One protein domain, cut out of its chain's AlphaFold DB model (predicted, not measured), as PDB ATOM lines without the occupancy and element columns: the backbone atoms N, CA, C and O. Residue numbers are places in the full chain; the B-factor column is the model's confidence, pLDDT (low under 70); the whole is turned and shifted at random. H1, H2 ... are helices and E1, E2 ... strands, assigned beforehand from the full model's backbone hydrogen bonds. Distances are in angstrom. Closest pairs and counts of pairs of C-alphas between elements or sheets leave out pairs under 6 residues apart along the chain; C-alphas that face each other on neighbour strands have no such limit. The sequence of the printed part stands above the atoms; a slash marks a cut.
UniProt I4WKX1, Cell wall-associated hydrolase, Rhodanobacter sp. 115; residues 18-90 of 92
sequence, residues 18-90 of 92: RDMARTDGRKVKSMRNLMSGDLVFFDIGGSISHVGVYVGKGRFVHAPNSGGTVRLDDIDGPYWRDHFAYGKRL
ATOM      1  N   ARG A  18     152.709 158.135 106.895       69.75
ATOM      2  CA  ARG A  18     151.464 157.897 106.158       69.75
ATOM      3  C   ARG A  18     151.495 156.613 105.340       69.75
ATOM      4  O   ARG A  18     150.482 155.920 105.296       69.75
ATOM      5  N   ASP A  19     152.623 156.275 104.727       73.12
ATOM      6  CA  ASP A  19     152.722 155.050 103.929       73.12
ATOM      7  C   ASP A  19     152.780 153.815 104.835       73.12
ATOM      8  O   ASP A  19     152.068 152.840 104.597       73.12
ATOM      9  N   MET A  20     153.475 153.903 105.973       72.62
ATOM     10  CA  MET A  20     153.426 152.867 107.018       72.62
ATOM     11  C   MET A  20     152.024 152.682 107.617       72.62
ATOM     12  O   MET A  20     151.591 151.565 107.924       72.62
ATOM     13  N   ALA A  21     151.263 153.768 107.753       72.88
ATOM     14  CA  ALA A  21     149.860 153.700 108.152       72.88
ATOM     15  C   ALA A  21     148.986 152.963 107.115       72.88
ATOM     16  O   ALA A  21     147.969 152.377 107.502       72.88
ATOM     17  N   ARG A  22     149.400 152.902 105.842       78.19
ATOM     18  CA  ARG A  22     148.706 152.187 104.755       78.19
ATOM     19  C   ARG A  22     149.131 150.727 104.579       78.19
ATOM     20  O   ARG A  22     148.362 149.979 103.993       78.19
ATOM     21  N   THR A  23     150.291 150.314 105.093       74.31
ATOM     22  CA  THR A  23     150.758 148.915 105.018       74.31
ATOM     23  C   THR A  23     149.774 147.948 105.681       74.31
ATOM     24  O   THR A  23     149.135 148.308 106.674       74.31
ATOM     25  N   ASP A  24     149.669 146.718 105.185       72.88
ATOM     26  CA  ASP A  24     148.897 145.680 105.870       72.88
ATOM     27  C   ASP A  24     149.480 145.355 107.252       72.88
ATOM     28  O   ASP A  24     150.675 145.501 107.512       72.88
ATOM     29  N   GLY A  25     148.601 144.980 108.176       78.69
ATOM     30  CA  GLY A  25     148.961 144.659 109.553       78.69
ATOM     31  C   GLY A  25     147.795 144.849 110.512       78.69
ATOM     32  O   GLY A  25     146.872 145.640 110.277       78.69
ATOM     33  N   ARG A  26     147.830 144.132 111.637       86.94
ATOM     34  CA  ARG A  26     146.746 144.176 112.620       86.94
ATOM     35  C   ARG A  26     146.763 145.510 113.359       86.94
ATOM     36  O   ARG A  26     147.727 145.832 114.054       86.94
ATOM     37  N   LYS A  27     145.671 146.274 113.260       90.88
ATOM     38  CA  LYS A  27     145.493 147.505 114.044       90.88
ATOM     39  C   LYS A  27     145.263 147.177 115.519       90.88
ATOM     40  O   LYS A  27     144.319 146.477 115.879       90.88
ATOM     41  N   VAL A  28     146.096 147.749 116.376       92.12
ATOM     42  CA  VAL A  28     146.030 147.658 117.833       92.12
ATOM     43  C   VAL A  28     145.421 148.956 118.360       92.12
ATOM     44  O   VAL A  28     146.091 149.976 118.474       92.12
ATOM     45  N   LYS A  29     144.118 148.942 118.655       90.12
ATOM     46  CA  LYS A  29     143.376 150.157 119.050       90.12
ATOM     47  C   LYS A  29     143.685 150.652 120.466       90.12
ATOM     48  O   LYS A  29     143.443 151.810 120.767       90.12
ATOM     49  N   SER A  30     144.163 149.774 121.344       90.69
ATOM     50  CA  SER A  30     144.429 150.102 122.745       90.69
ATOM     51  C   SER A  30     145.916 150.003 123.033       90.69
ATOM     52  O   SER A  30     146.525 148.978 122.730       90.69
ATOM     53  N   MET A  31     146.468 151.015 123.703       89.38
ATOM     54  CA  MET A  31     147.854 151.002 124.179       89.38
ATOM     55  C   MET A  31     148.169 149.779 125.051       89.38
ATOM     56  O   MET A  31     149.277 149.254 125.012       89.38
ATOM     57  N   ARG A  32     147.178 149.271 125.796       91.12
ATOM     58  CA  ARG A  32     147.337 148.105 126.682       91.12
ATOM     59  C   ARG A  32     147.607 146.804 125.920       91.12
ATOM     60  O   ARG A  32     148.132 145.865 126.501       91.12
ATOM     61  N   ASN A  33     147.262 146.759 124.632       93.06
ATOM     62  CA  ASN A  33     147.445 145.590 123.771       93.06
ATOM     63  C   ASN A  33     148.731 145.665 122.930       93.06
ATOM     64  O   ASN A  33     148.983 144.763 122.122       93.06
ATOM     65  N   LEU A  34     149.515 146.737 123.093       92.62
ATOM     66  CA  LEU A  34     150.780 146.909 122.393       92.62
ATOM     67  C   LEU A  34     151.808 145.896 122.890       92.62
ATOM     68  O   LEU A  34     151.983 145.680 124.091       92.62
ATOM     69  N   MET A  35     152.519 145.305 121.941       93.31
ATOM     70  CA  MET A  35     153.654 144.422 122.176       93.31
ATOM     71  C   MET A  35     154.916 145.048 121.603       93.31
ATOM     72  O   MET A  35     154.857 145.852 120.674       93.31
ATOM     73  N   SER A  36     156.060 144.705 122.194       91.00
ATOM     74  CA  SER A  36     157.357 145.187 121.715       91.00
ATOM     75  C   SER A  36     157.509 144.879 120.222       91.00
ATOM     76  O   SER A  36     157.264 143.748 119.809       91.00
ATOM     77  N   GLY A  37     157.889 145.880 119.431       87.62
ATOM     78  CA  GLY A  37     157.959 145.804 117.971       87.62
ATOM     79  C   GLY A  37     156.718 146.323 117.236       87.62
ATOM     80  O   GLY A  37     156.797 146.546 116.029       87.62
ATOM     81  N   ASP A  38     155.599 146.579 117.925       91.50
ATOM     82  CA  ASP A  38     154.452 147.251 117.308       91.50
ATOM     83  C   ASP A  38     154.835 148.681 116.901       91.50
ATOM     84  O   ASP A  38     155.438 149.432 117.675       91.50
ATOM     85  N   LEU A  39     154.434 149.092 115.699       90.50
ATOM     86  CA  LEU A  39     154.489 150.497 115.310       90.50
ATOM     87  C   LEU A  39     153.380 151.251 116.029       90.50
ATOM     88  O   LEU A  39     152.253 150.773 116.096       90.50
ATOM     89  N   VAL A  40     153.667 152.443 116.531       91.88
ATOM     90  CA  VAL A  40     152.683 153.329 117.158       91.88
ATOM     91  C   VAL A  40     152.553 154.592 116.328       91.88
ATOM     92  O   VAL A  40     153.554 155.214 115.981       91.88
ATOM     93  N   PHE A  41     151.321 154.940 115.969       91.94
ATOM     94  CA  PHE A  41     151.008 156.077 115.112       91.94
ATOM     95  C   PHE A  41     150.299 157.160 115.906       91.94
ATOM     96  O   PHE A  41     149.400 156.870 116.701       91.94
ATOM     97  N   PHE A  42     150.673 158.405 115.628       91.12
ATOM     98  CA  PHE A  42     150.131 159.571 116.302       91.12
ATOM     99  C   PHE A  42     149.562 160.572 115.300       91.12
ATOM    100  O   PHE A  42     150.140 160.818 114.232       91.12
ATOM    101  N   ASP A  43     148.422 161.139 115.669       91.44
ATOM    102  CA  ASP A  43     147.765 162.233 114.978       91.44
ATOM    103  C   ASP A  43     148.125 163.555 115.665       91.44
ATOM    104  O   ASP A  43     147.572 163.927 116.702       91.44
ATOM    105  N   ILE A  44     149.081 164.264 115.067       86.50
ATOM    106  CA  ILE A  44     149.464 165.614 115.474       86.50
ATOM    107  C   ILE A  44     149.028 166.540 114.339       86.50
ATOM    108  O   ILE A  44     149.702 166.622 113.308       86.50
ATOM    109  N   GLY A  45     147.885 167.208 114.519       83.62
ATOM    110  CA  GLY A  45     147.359 168.199 113.572       83.62
ATOM    111  C   GLY A  45     146.260 167.712 112.616       83.62
ATOM    112  O   GLY A  45     146.079 168.324 111.566       83.62
ATOM    113  N   GLY A  46     145.527 166.644 112.945       86.00
ATOM    114  CA  GLY A  46     144.354 166.159 112.200       86.00
ATOM    115  C   GLY A  46     144.657 165.098 111.134       86.00
ATOM    116  O   GLY A  46     143.811 164.796 110.292       86.00
ATOM    117  N   SER A  47     145.876 164.559 111.118       86.81
ATOM    118  CA  SER A  47     146.232 163.382 110.332       86.81
ATOM    119  C   SER A  47     147.433 162.671 110.949       86.81
ATOM    120  O   SER A  47     148.239 163.293 111.642       86.81
ATOM    121  N   ILE A  48     147.612 161.383 110.624       86.62
ATOM    122  CA  ILE A  48     148.825 160.646 110.999       86.62
ATOM    123  C   ILE A  48     150.049 161.382 110.456       86.62
ATOM    124  O   ILE A  48     150.260 161.458 109.240       86.62
ATOM    125  N   SER A  49     150.832 161.921 111.379       85.00
ATOM    126  CA  SER A  49     152.004 162.743 111.097       85.00
ATOM    127  C   SER A  49     153.248 162.197 111.781       85.00
ATOM    128  O   SER A  49     154.345 162.389 111.260       85.00
ATOM    129  N   HIS A  50     153.092 161.407 112.848       86.62
ATOM    130  CA  HIS A  50     154.212 160.855 113.602       86.62
ATOM    131  C   HIS A  50     154.091 159.345 113.835       86.62
ATOM    132  O   HIS A  50     152.996 158.778 113.864       86.62
ATOM    133  N   VAL A  51     155.242 158.689 113.973       87.81
ATOM    134  CA  VAL A  51     155.366 157.238 114.149       87.81
ATOM    135  C   VAL A  51     156.541 156.913 115.067       87.81
ATOM    136  O   VAL A  51     157.561 157.603 115.068       87.81
ATOM    137  N   GLY A  52     156.403 155.843 115.838       88.44
ATOM    138  CA  GLY A  52     157.487 155.260 116.616       88.44
ATOM    139  C   GLY A  52     157.351 153.748 116.736       88.44
ATOM    140  O   GLY A  52     156.385 153.160 116.252       88.44
ATOM    141  N   VAL A  53     158.320 153.121 117.392       88.50
ATOM    142  CA  VAL A  53     158.330 151.681 117.671       88.50
ATOM    143  C   VAL A  53     158.118 151.482 119.162       88.50
ATOM    144  O   VAL A  53     158.909 151.964 119.971       88.50
ATOM    145  N   TYR A  54     157.062 150.776 119.545       92.38
ATOM    146  CA  TYR A  54     156.836 150.422 120.938       92.38
ATOM    147  C   TYR A  54     157.881 149.401 121.392       92.38
ATOM    148  O   TYR A  54     158.079 148.373 120.748       92.38
ATOM    149  N   VAL A  55     158.549 149.672 122.512       90.88
ATOM    150  CA  VAL A  55     159.622 148.821 123.065       90.88
ATOM    151  C   VAL A  55     159.215 148.150 124.379       90.88
ATOM    152  O   VAL A  55     160.047 147.599 125.103       90.88
ATOM    153  N   GLY A  56     157.921 148.192 124.709       91.19
ATOM    154  CA  GLY A  56     157.378 147.610 125.931       91.19
ATOM    155  C   GLY A  56     157.394 148.555 127.130       91.19
ATOM    156  O   GLY A  56     158.018 149.617 127.132       91.19
ATOM    157  N   LYS A  57     156.706 148.125 128.196       91.69
ATOM    158  CA  LYS A  57     156.618 148.838 129.483       91.69
ATOM    159  C   LYS A  57     156.127 150.289 129.348       91.69
ATOM    160  O   LYS A  57     156.659 151.167 130.013       91.69
ATOM    161  N   GLY A  58     155.167 150.542 128.457       92.75
ATOM    162  CA  GLY A  58     154.637 151.886 128.219       92.75
ATOM    163  C   GLY A  58     155.585 152.804 127.448       92.75
ATOM    164  O   GLY A  58     155.298 153.979 127.315       92.75
ATOM    165  N   ARG A  59     156.705 152.308 126.912       93.38
ATOM    166  CA  ARG A  59     157.695 153.159 126.242       93.38
ATOM    167  C   ARG A  59     157.794 152.871 124.759       93.38
ATOM    168  O   ARG A  59     157.617 151.734 124.315       93.38
ATOM    169  N   PHE A  60     158.143 153.896 124.001       92.00
ATOM    170  CA  PHE A  60     158.360 153.791 122.568       92.00
ATOM    171  C   PHE A  60     159.547 154.645 122.130       92.00
ATOM    172  O   PHE A  60     159.896 155.642 122.760       92.00
ATOM    173  N   VAL A  61     160.186 154.214 121.049       87.62
ATOM    174  CA  VAL A  61     161.335 154.877 120.446       87.62
ATOM    175  C   VAL A  61     160.882 155.629 119.202       87.62
ATOM    176  O   VAL A  61     160.175 155.070 118.361       87.62
ATOM    177  N   HIS A  62     161.281 156.891 119.066       84.81
ATOM    178  CA  HIS A  62     160.935 157.720 117.910       84.81
ATOM    179  C   HIS A  62     161.981 158.808 117.637       84.81
ATOM    180  O   HIS A  62     162.803 159.129 118.494       84.81
ATOM    181  N   ALA A  63     161.935 159.404 116.444       74.31
ATOM    182  CA  ALA A  63     162.731 160.577 116.086       74.31
ATOM    183  C   ALA A  63     161.782 161.750 115.774       74.31
ATOM    184  O   ALA A  63     161.019 161.653 114.815       74.31
ATOM    185  N   PRO A  64     161.768 162.835 116.570       61.72
ATOM    186  CA  PRO A  64     160.769 163.900 116.443       61.72
ATOM    187  C   PRO A  64     160.909 164.759 115.175       61.72
ATOM    188  O   PRO A  64     159.942 165.397 114.793       61.72
ATOM    189  N   ASN A  65     162.078 164.768 114.522       59.34
ATOM    190  CA  ASN A  65     162.353 165.508 113.286       59.34
ATOM    191  C   ASN A  65     163.321 164.717 112.396       59.34
ATOM    192  O   ASN A  65     164.079 163.879 112.895       59.34
ATOM    193  N   SER A  66     163.363 165.040 111.099       52.72
ATOM    194  CA  SER A  66     164.388 164.556 110.166       52.72
ATOM    195  C   SER A  66     165.784 164.895 110.714       52.72
ATOM    196  O   SER A  66     166.180 166.057 110.724       52.72
ATOM    197  N   GLY A  67     166.512 163.901 111.228       50.56
ATOM    198  CA  GLY A  67     167.859 164.083 111.790       50.56
ATOM    199  C   GLY A  67     167.935 164.485 113.255       50.56
ATOM    200  O   GLY A  67     169.024 164.771 113.749       50.56
ATOM    201  N   GLY A  68     166.807 164.474 113.966       57.19
ATOM    202  CA  GLY A  68     166.813 164.578 115.419       57.19
ATOM    203  C   GLY A  68     167.385 163.324 116.086       57.19
ATOM    204  O   GLY A  68     167.377 162.231 115.521       57.19
ATOM    205  N   THR A  69     167.844 163.474 117.325       65.06
ATOM    206  CA  THR A  69     168.251 162.341 118.159       65.06
ATOM    207  C   THR A  69     167.056 161.431 118.424       65.06
ATOM    208  O   THR A  69     165.971 161.910 118.760       65.06
ATOM    209  N   VAL A  70     167.274 160.123 118.305       72.19
ATOM    210  CA  VAL A  70     166.313 159.100 118.720       72.19
ATOM    211  C   VAL A  70     166.006 159.272 120.209       72.19
ATOM    212  O   VAL A  70     166.921 159.378 121.027       72.19
ATOM    213  N   ARG A  71     164.723 159.316 120.562       80.38
ATOM    214  CA  ARG A  71     164.235 159.475 121.935       80.38
ATOM    215  C   ARG A  71     163.420 158.272 122.361       80.38
ATOM    216  O   ARG A  71     162.809 157.603 121.528       80.38
ATOM    217  N   LEU A  72     163.436 158.023 123.665       86.69
ATOM    218  CA  LEU A  72     162.608 157.038 124.342       86.69
ATOM    219  C   LEU A  72     161.632 157.797 125.236       86.69
ATOM    220  O   LEU A  72     162.058 158.356 126.245       86.69
ATOM    221  N   ASP A  73     160.354 157.765 124.883       90.94
ATOM    222  CA  ASP A  73     159.296 158.476 125.603       90.94
ATOM    223  C   ASP A  73     158.237 157.497 126.131       90.94
ATOM    224  O   ASP A  73     158.141 156.345 125.688       90.94
ATOM    225  N   ASP A  74     157.453 157.960 127.106       94.25
ATOM    226  CA  ASP A  74     156.285 157.248 127.627       94.25
ATOM    227  C   ASP A  74     155.077 157.496 126.716       94.25
ATOM    228  O   ASP A  74     154.696 158.642 126.463       94.25
ATOM    229  N   ILE A  75     154.468 156.420 126.220       92.75
ATOM    230  CA  ILE A  75     153.287 156.484 125.357       92.75
ATOM    231  C   ILE A  75     152.054 156.983 126.110       92.75
ATOM    232  O   ILE A  75     151.166 157.574 125.505       92.75
ATOM    233  N   ASP A  76     152.022 156.772 127.426       92.12
ATOM    234  CA  ASP A  76     150.990 157.272 128.323       92.12
ATOM    235  C   ASP A  76     151.389 158.649 128.901       92.12
ATOM    236  O   ASP A  76     150.772 159.169 129.827       92.12
ATOM    237  N   GLY A  77     152.420 159.306 128.365       92.56
ATOM    238  CA  GLY A  77     152.672 160.721 128.644       92.56
ATOM    239  C   GLY A  77     151.511 161.593 128.130       92.56
ATOM    240  O   GLY A  77     150.943 161.259 127.094       92.56
ATOM    241  N   PRO A  78     151.152 162.721 128.781       92.44
ATOM    242  CA  PRO A  78     149.989 163.539 128.400       92.44
ATOM    243  C   PRO A  78     149.932 163.883 126.906       92.44
ATOM    244  O   PRO A  78     148.928 163.634 126.254       92.44
ATOM    245  N   TYR A  79     151.054 164.348 126.351       91.12
ATOM    246  CA  TYR A  79     151.166 164.682 124.932       91.12
ATOM    247  C   TYR A  79     150.927 163.463 124.028       91.12
ATOM    248  O   TYR A  79     150.089 163.489 123.133       91.12
ATOM    249  N   TRP A  80     151.634 162.359 124.277       92.69
ATOM    250  CA  TRP A  80     151.540 161.160 123.441       92.69
ATOM    251  C   TRP A  80     150.197 160.449 123.573       92.69
ATOM    252  O   TRP A  80     149.700 159.916 122.582       92.69
ATOM    253  N   ARG A  81     149.579 160.503 124.756       93.56
ATOM    254  CA  ARG A  81     148.241 159.976 125.009       93.56
ATOM    255  C   ARG A  81     147.184 160.704 124.193       93.56
ATOM    256  O   ARG A  81     146.390 160.040 123.532       93.56
ATOM    257  N   ASP A  82     147.211 162.032 124.199       93.75
ATOM    258  CA  ASP A  82     146.228 162.850 123.484       93.75
ATOM    259  C   ASP A  82     146.375 162.733 121.960       93.75
ATOM    260  O   ASP A  82     145.404 162.889 121.219       93.75
ATOM    261  N   HIS A  83     147.578 162.403 121.485       93.88
ATOM    262  CA  HIS A  83     147.880 162.241 120.065       93.88
ATOM    263  C   HIS A  83     147.856 160.788 119.576       93.88
ATOM    264  O   HIS A  83     148.030 160.553 118.382       93.88
ATOM    265  N   PHE A  84     147.672 159.790 120.442       94.38
ATOM    266  CA  PHE A  84     147.723 158.389 120.022       94.38
ATOM    267  C   PHE A  84     146.534 158.023 119.135       94.38
ATOM    268  O   PHE A  84     145.379 158.100 119.549       94.38
ATOM    269  N   ALA A  85     146.825 157.544 117.926       93.81
ATOM    270  CA  ALA A  85     145.800 157.100 116.995       93.81
ATOM    271  C   ALA A  85     145.568 155.587 117.094       93.81
ATOM    272  O   ALA A  85     144.445 155.129 117.304       93.81
ATOM    273  N   TYR A  86     146.623 154.794 116.891       94.00
ATOM    274  CA  TYR A  86     146.597 153.334 116.995       94.00
ATOM    275  C   TYR A  86     148.011 152.755 116.915       94.00
ATOM    276  O   TYR A  86     148.930 153.365 116.372       94.00
ATOM    277  N   GLY A  87     148.168 151.524 117.394       93.12
ATOM    278  CA  GLY A  87     149.305 150.678 117.061       93.12
ATOM    279  C   GLY A  87     149.058 149.843 115.806       93.12
ATOM    280  O   GLY A  87     147.912 149.596 115.422       93.12
ATOM    281  N   LYS A  88     150.122 149.349 115.180       91.44
ATOM    282  CA  LYS A  88     150.067 148.345 114.120       91.44
ATOM    283  C   LYS A  88     151.107 147.270 114.375       91.44
ATOM    284  O   LYS A  88     152.286 147.565 114.545       91.44
ATOM    285  N   ARG A  89     150.647 146.026 114.327       89.69
ATOM    286  CA  ARG A  89     151.493 144.843 114.383       89.69
ATOM    287  C   ARG A  89     151.754 144.331 112.973       89.69
ATOM    288  O   ARG A  89     150.797 144.058 112.248       89.69
ATOM    289  N   LEU A  90     153.032 144.250 112.602       75.94
ATOM    290  CA  LEU A  90     153.477 143.802 111.275       75.94
ATOM    291  C   LEU A  90     153.760 142.295 111.209       75.94
ATOM    292  O   LEU A  90     153.719 141.727 110.125       75.94
TER     293      LEU A  90
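This is residues 18 to 90 of the 92 residues of the protein "Cell wall-associated hydrolase" of Rhodanobacter sp. 115 (UniProt I4WKX1). One strongly twisted sheet of six strands makes the body, with E2 and E3 at its middle and a short helix on each face: H1 only just over E2 on one face, H2 on the opposite face, beside the strands and running directly into E6. The sheet stays open, its edge strands E1 and E5 apart, and the loops that hold Asn 33 and Gly 67 reach out to the two most distant points. The printed part has 73 residues, with two named helices and six named strands in the order H1 E1 E2 E3 E4 E5 H2 E6, class mixed; the sheet's order is E1 E6 E2 E3 E4 E5, antiparallel throughout. It is compact, with a radius of gyration of the C-alphas of 11.2 A, and rounded, spanning 28 by 26 by 20 A.

Start with the longest strand, E3: find C-alpha 48 at (148.825, 160.646, 110.999) and go 21.6 A to C-alpha 56. Beside it are E2, residues 39 to 43, 13.5 A, and E4, residues 59 to 62, 10.0 A. The inner strand E6, residues 84 to 89, is 15.1 A long and ends at C-alpha 89 at (151.493, 144.843, 114.383); the edge strands are E5, residues 71 to 74, 10.0 A, and E1, residues 26 to 28, 6.3 A. Look for helix H1 at residues 18 to 22, 6.5 A, from C-alpha 18 at (151.464, 157.897, 106.158), and H2 at residues 78 to 83, 8.7 A.

E2, E3, E4 and E5 form a meander, each strand the antiparallel neighbour of the one before, in three hairpins. Look at E2 and E3, at 143 degrees, where N 40 and O 52 are 2.8 A apart. The pairing of E3 is staggered: residues 48 to 53 pair with E2 and residues 53 to 56 with E4, where N 61 and O 53 are 2.8 A apart. E4 and E5 are antiparallel neighbours at 146 degrees, where N 71 of E5 and O 62 of E4 are 2.8 A apart, within hydrogen-bond range. E6 is the antiparallel neighbour of E2, with N 88 of E6 and O 39 of E2 2.7 A apart, and E1 is the antiparallel neighbour of E6, with N 28 of E1 and O 87 of E6 2.8 A apart. H1 is on the sheet at a height of 8.1 A; its closest C-alphas to E3 are those of Arg 18 and Ile 48, 6.2 A. H2 is on the opposite face at a height of 5.9 A, over none of the strands; the C-alphas of Asp 43 and His 83, its closest to E2, are 5.1 A apart. In H1 and H2 every O i to N i+4 pair is within hydrogen-bond range.

The two C-alphas farthest apart are those of Asn 33 and Gly 67, 30.0 A. The printed part has no cut and no long link. Its mean pLDDT is 85.3; look for values under 70 at residue 18 and at residues 64 to 69, between E4 and E5.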